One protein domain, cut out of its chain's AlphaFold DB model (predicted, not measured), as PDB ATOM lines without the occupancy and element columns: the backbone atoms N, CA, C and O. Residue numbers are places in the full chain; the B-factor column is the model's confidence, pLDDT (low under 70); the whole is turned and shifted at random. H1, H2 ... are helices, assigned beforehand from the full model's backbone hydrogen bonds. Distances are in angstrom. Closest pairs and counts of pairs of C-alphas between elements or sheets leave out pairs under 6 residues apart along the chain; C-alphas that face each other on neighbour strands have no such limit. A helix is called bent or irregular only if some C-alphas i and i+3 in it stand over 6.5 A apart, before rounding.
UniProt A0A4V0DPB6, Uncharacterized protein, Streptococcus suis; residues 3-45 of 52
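AT A GLANCE: This is residues 3 to 45 of the 52 residues of an uncharacterized protein of Streptococcus suis (UniProt A0A4V0DPB6). A small body of two crosswise helices, H1 and H3, with the short H2 in the turn that joins them, continues into a long thin tail. Residues 36 to 45 of this tail stick out free of the body, and the short H4 is at its tip. The printed part has 43 residues with four named helices, in the order H1, H2, H3, H4, and no named strand; the class is all helix. The whole is loose, with a radius of gyration of the C-alphas of 13.2 A, and elongated, spanning 40 by 20 by 15 A, with the tail making the length.

IN THESE COORDINATES: H1, the longest helix, is residues 3 to 13; it begins with C-alpha 3 at (12.400, 14.528, 17.058) and is 15.6 A from first to last C-alpha. H3 is residues 22 to 30, 11.1 A long, with C-alpha 22 at (26.631, 12.801, 19.989). H2 is residues 15 to 18, 6.3 A long; it is neither bent nor irregular, but only just, by that distance between C-alphas 15 and 18. H4 is residues 42 to 45, 5.8 A long, and ends with C-alpha 45 at (45.086, 34.663, 18.108).

HOW THE PARTS SIT: H1 and H3 only just touch, with 3 pairs of C-alphas within 8 A; the closest C-alphas are those of Tyr 11 and Phe 22, 6.7 A apart. Their lines stand at 72 degrees, only just about perpendicular. H2 is close to H1 but not clearly touching it, the closest C-alphas being those of Tyr 11 and Ser 17 at 6.3 A. H2 is also close to H3 but not clearly touching it, the closest C-alphas being those of Phe 16 and Trp 25 at 7.5 A. H4 is apart from H1, H2 and H3. In H1 and H3 every O i to N i+4 pair is within hydrogen-bond range. H2 and H4 are too short for such a pair; the one O i to N i+3 pair is within range in H4 and out of range in H2.

THE WHOLE: The two C-alphas farthest apart are those of Asn 6 and Lys 44, 40.1 A. Without residues 36 to 45, which stand free, the body has 33 residues, spans 24 by 21 by 10 A and has a radius of gyration of 9.0 A. The links from H1 to H2 and from H2 to H3 are tight, and the link from H3 to H4, 11 residues, is long. The printed part has no cut. The mean pLDDT of the printed part is 70.2; the model's confidence is low, under 70, at residues 15 to 19 and 32 to 45.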
ATOM      1  N   PHE A   3      11.270  14.612  17.976       78.12
ATOM      2  CA  PHE A   3      12.400  14.528  17.058       78.12
ATOM      3  C   PHE A   3      13.715  14.233  17.785       78.12
ATOM      4  O   PHE A   3      14.360  13.238  17.484       78.12
ATOM      5  N   PHE A   4      14.054  15.020  18.813       76.19
ATOM      6  CA  PHE A   4      15.283  14.844  19.598       76.19
ATOM      7  C   PHE A   4      15.353  13.507  20.339       76.19
ATOM      8  O   PHE A   4      16.440  12.969  20.529       76.19
ATOM      9  N   ARG A   5      14.203  12.959  20.745       80.50
ATOM     10  CA  ARG A   5      14.143  11.697  21.489       80.50
ATOM     11  C   ARG A   5      14.502  10.522  20.583       80.50
ATOM     12  O   ARG A   5      15.408   9.771  20.917       80.50
ATOM     13  N   ASN A   6      13.882  10.458  19.403       84.56
ATOM     14  CA  ASN A   6      14.220   9.463  18.382       84.56
ATOM     15  C   ASN A   6      15.673   9.610  17.917       84.56
ATOM     16  O   ASN A   6      16.358   8.619  17.711       84.56
ATOM     17  N   LEU A   7      16.165  10.845  17.816       83.88
ATOM     18  CA  LEU A   7      17.542  11.130  17.412       83.88
ATOM     19  C   LEU A   7      18.584  10.631  18.414       83.88
ATOM     20  O   LEU A   7      19.638  10.139  18.024       83.88
ATOM     21  N   LYS A   8      18.293  10.768  19.708       79.75
ATOM     22  CA  LYS A   8      19.171  10.289  20.775       79.75
ATOM     23  C   LYS A   8      19.164   8.763  20.850       79.75
ATOM     24  O   LYS A   8      20.213   8.176  21.085       79.75
ATOM     25  N   THR A   9      18.012   8.136  20.615       84.19
ATOM     26  CA  THR A   9      17.897   6.678  20.500       84.19
ATOM     27  C   THR A   9      18.693   6.151  19.303       84.19
ATOM     28  O   THR A   9      19.521   5.271  19.493       84.19
ATOM     29  N   ASP A  10      18.552   6.759  18.120       83.44
ATOM     30  CA  ASP A  10      19.302   6.374  16.911       83.44
ATOM     31  C   ASP A  10      20.822   6.495  17.106       83.44
ATOM     32  O   ASP A  10      21.585   5.632  16.677       83.44
ATOM     33  N   TYR A  11      21.268   7.537  17.819       80.81
ATOM     34  CA  TYR A  11      22.667   7.682  18.215       80.81
ATOM     35  C   TYR A  11      23.130   6.565  19.159       80.81
ATOM     36  O   TYR A  11      24.179   5.972  18.918       80.81
ATOM     37  N   LEU A  12      22.362   6.272  20.215       78.44
ATOM     38  CA  LEU A  12      22.714   5.260  21.219       78.44
ATOM     39  C   LEU A  12      22.689   3.831  20.659       78.44
ATOM     40  O   LEU A  12      23.492   3.003  21.076       78.44
ATOM     41  N   GLU A  13      21.803   3.544  19.704       80.69
ATOM     42  CA  GLU A  13      21.775   2.268  18.978       80.69
ATOM     43  C   GLU A  13      22.896   2.160  17.929       80.69
ATOM     44  O   GLU A  13      23.238   1.067  17.471       80.69
ATOM     45  N   SER A  14      23.518   3.278  17.547       72.06
ATOM     46  CA  SER A  14      24.621   3.275  16.594       72.06
ATOM     47  C   SER A  14      25.928   2.822  17.248       72.06
ATOM     48  O   SER A  14      26.370   3.383  18.249       72.06
ATOM     49  N   ARG A  15      26.656   1.899  16.595       66.38
ATOM     50  CA  ARG A  15      28.039   1.516  16.974       66.38
ATOM     51  C   ARG A  15      29.014   2.700  17.063       66.38
ATOM     52  O   ARG A  15      30.091   2.557  17.634       66.38
ATOM     53  N   PHE A  16      28.650   3.849  16.497       60.78
ATOM     54  CA  PHE A  16      29.429   5.081  16.554       60.78
ATOM     55  C   PHE A  16      29.434   5.736  17.939       60.78
ATOM     56  O   PHE A  16      30.404   6.415  18.243       60.78
ATOM     57  N   SER A  17      28.452   5.473  18.813       58.53
ATOM     58  CA  SER A  17      28.421   6.056  20.168       58.53
ATOM     59  C   SER A  17      29.631   5.675  21.035       58.53
ATOM     60  O   SER A  17      29.868   6.324  22.053       58.53
ATOM     61  N   ALA A  18      30.371   4.621  20.677       64.62
ATOM     62  CA  ALA A  18      31.574   4.191  21.391       64.62
ATOM     63  C   ALA A  18      32.846   4.947  20.961       64.62
ATOM     64  O   ALA A  18      33.820   4.957  21.706       64.62
ATOM     65  N   TYR A  19      32.841   5.563  19.774       66.62
ATOM     66  CA  TYR A  19      34.022   6.189  19.167       66.62
ATOM     67  C   TYR A  19      33.824   7.673  18.822       66.62
ATOM     68  O   TYR A  19      34.805   8.390  18.672       66.62
ATOM     69  N   GLU A  20      32.581   8.143  18.695       72.00
ATOM     70  CA  GLU A  20      32.221   9.491  18.245       72.00
ATOM     71  C   GLU A  20      31.152  10.069  19.189       72.00
ATOM     72  O   GLU A  20      30.167   9.399  19.501       72.00
ATOM     73  N   SER A  21      31.337  11.305  19.667       78.31
ATOM     74  CA  SER A  21      30.370  11.965  20.563       78.31
ATOM     75  C   SER A  21      29.072  12.333  19.835       78.31
ATOM     76  O   SER A  21      29.093  12.632  18.644       78.31
ATOM     77  N   PHE A  22      27.944  12.433  20.559       80.12
ATOM     78  CA  PHE A  22      26.631  12.801  19.989       80.12
ATOM     79  C   PHE A  22      26.692  14.067  19.135       80.12
ATOM     80  O   PHE A  22      26.076  14.116  18.076       80.12
ATOM     81  N   ALA A  23      27.452  15.074  19.576       81.00
ATOM     82  CA  ALA A  23      27.642  16.307  18.823       81.00
ATOM     83  C   ALA A  23      28.339  16.055  17.479       81.00
ATOM     84  O   ALA A  23      27.851  16.518  16.455       81.00
ATOM     85  N   GLU A  24      29.428  15.286  17.458       79.62
ATOM     86  CA  GLU A  24      30.147  14.960  16.225       79.62
ATOM     87  C   GLU A  24      29.302  14.103  15.285       79.62
ATOM     88  O   GLU A  24      29.138  14.457  14.118       79.62
ATOM     89  N   TRP A  25      28.669  13.050  15.803       83.75
ATOM     90  CA  TRP A  25      27.772  12.195  15.027       83.75
ATOM     91  C   TRP A  25      26.596  12.984  14.439       83.75
ATOM     92  O   TRP A  25      26.260  12.841  13.260       83.75
ATOM     93  N   PHE A  26      25.992  13.874  15.235       83.62
ATOM     94  CA  PHE A  26      24.882  14.717  14.802       83.62
ATOM     95  C   PHE A  26      25.318  15.707  13.722       83.62
ATOM     96  O   PHE A  26      24.674  15.802  12.677       83.62
ATOM     97  N   LEU A  27      26.424  16.417  13.946       82.75
ATOM     98  CA  LEU A  27      26.972  17.372  12.988       82.75
ATOM     99  C   LEU A  27      27.305  16.673  11.662       82.75
ATOM    100  O   LEU A  27      26.923  17.142  10.591       82.75
ATOM    101  N   LYS A  28      27.929  15.498  11.722       78.94
ATOM    102  CA  LYS A  28      28.377  14.748  10.548       78.94
ATOM    103  C   LYS A  28      27.227  14.152   9.737       78.94
ATOM    104  O   LYS A  28      27.243  14.253   8.514       78.94
ATOM    105  N   ARG A  29      26.207  13.572  10.387       76.94
ATOM    106  CA  ARG A  29      25.056  12.943   9.700       76.94
ATOM    107  C   ARG A  29      23.918  13.896   9.363       76.94
ATOM    108  O   ARG A  29      23.357  13.795   8.279       76.94
ATOM    109  N   LYS A  30      23.499  14.749  10.301       77.81
ATOM    110  CA  LYS A  30      22.321  15.612  10.107       77.81
ATOM    111  C   LYS A  30      22.662  16.940   9.451       77.81
ATOM    112  O   LYS A  30      21.815  17.474   8.746       77.81
ATOM    113  N   LEU A  31      23.872  17.449   9.670       74.44
ATOM    114  CA  LEU A  31      24.334  18.720   9.108       74.44
ATOM    115  C   LEU A  31      25.365  18.541   7.982       74.44
ATOM    116  O   LEU A  31      25.796  19.534   7.406       74.44
ATOM    117  N   GLY A  32      25.741  17.301   7.640       68.88
ATOM    118  CA  GLY A  32      26.717  17.019   6.581       68.88
ATOM    119  C   GLY A  32      28.126  17.514   6.910       68.88
ATOM    120  O   GLY A  32      28.939  17.720   6.011       68.88
ATOM    121  N   PHE A  33      28.420  17.733   8.194       64.94
ATOM    122  CA  PHE A  33      29.693  18.258   8.659       64.94
ATOM    123  C   PHE A  33      30.759  17.160   8.597       64.94
ATOM    124  O   PHE A  33      31.073  16.489   9.578       64.94
ATOM    125  N   TRP A  34      31.319  16.933   7.417       58.97
ATOM    126  CA  TRP A  34      32.604  16.264   7.307       58.97
ATOM    127  C   TRP A  34      33.644  17.259   7.774       58.97
ATOM    128  O   TRP A  34      33.883  18.247   7.088       58.97
ATOM    129  N   GLY A  35      34.197  17.037   8.967       57.81
ATOM    130  CA  GLY A  35      35.261  17.854   9.536       57.81
ATOM    131  C   GLY A  35      36.447  17.949   8.581       57.81
ATOM    132  O   GLY A  35      37.407  17.195   8.684       57.81
ATOM    133  N   SER A  36      36.388  18.885   7.639       52.47
ATOM    134  CA  SER A  36      37.548  19.341   6.908       52.47
ATOM    135  C   SER A  36      38.256  20.311   7.834       52.47
ATOM    136  O   SER A  36      37.881  21.474   7.970       52.47
ATOM    137  N   GLY A  37      39.213  19.736   8.560       54.31
ATOM    138  CA  GLY A  37      40.454  20.362   8.981       54.31
ATOM    139  C   GLY A  37      40.407  21.868   9.158       54.31
ATOM    140  O   GLY A  37      40.914  22.606   8.324       54.31
ATOM    141  N   LYS A  38      39.925  22.312  10.310       51.34
ATOM    142  CA  LYS A  38      40.678  23.295  11.074       51.34
ATOM    143  C   LYS A  38      40.670  22.821  12.507       51.34
ATOM    144  O   LYS A  38      39.735  23.079  13.257       51.34
ATOM    145  N   GLU A  39      41.752  22.134  12.862       53.19
ATOM    146  CA  GLU A  39      42.477  22.498  14.070       53.19
ATOM    147  C   GLU A  39      42.240  23.995  14.286       53.19
ATOM    148  O   GLU A  39      42.645  24.836  13.475       53.19
ATOM    149  N   LEU A  40      41.391  24.305  15.264       54.50
ATOM    150  CA  LEU A  40      41.237  25.646  15.781       54.50
ATOM    151  C   LEU A  40      42.624  25.991  16.304       54.50
ATOM    152  O   LEU A  40      42.948  25.704  17.450       54.50
ATOM    153  N   ASP A  41      43.467  26.513  15.419       55.22
ATOM    154  CA  ASP A  41      44.804  26.973  15.731       55.22
ATOM    155  C   ASP A  41      44.636  28.221  16.594       55.22
ATOM    156  O   ASP A  41      44.628  29.365  16.129       55.22
ATOM    157  N   TRP A  42      44.416  27.985  17.886       52.03
ATOM    158  CA  TRP A  42      44.396  29.012  18.916       52.03
ATOM    159  C   TRP A  42      45.731  29.782  18.943       52.03
ATOM    160  O   TRP A  42      45.751  30.923  19.403       52.03
ATOM    161  N   SER A  43      46.804  29.242  18.343       57.50
ATOM    162  CA  SER A  43      48.104  29.902  18.166       57.50
ATOM    163  C   SER A  43      48.045  31.166  17.302       57.50
ATOM    164  O   SER A  43      48.856  32.073  17.487       57.50
ATOM    165  N   LYS A  44      47.080  31.296  16.379       56.00
ATOM    166  CA  LYS A  44      46.961  32.497  15.528       56.00
ATOM    167  C   LYS A  44      46.369  33.712  16.232       56.00
ATOM    168  O   LYS A  44      46.548  34.822  15.739       56.00
ATOM    169  N   ARG A  45      45.690  33.538  17.374       53.88
ATOM    170  CA  ARG A  45      45.086  34.663  18.108       53.88
ATOM    171  C   ARG A  45      46.027  35.349  19.098       53.88
ATOM    172  O   ARG A  45      45.667  36.405  19.603       53.88
TER     173      ARG A  45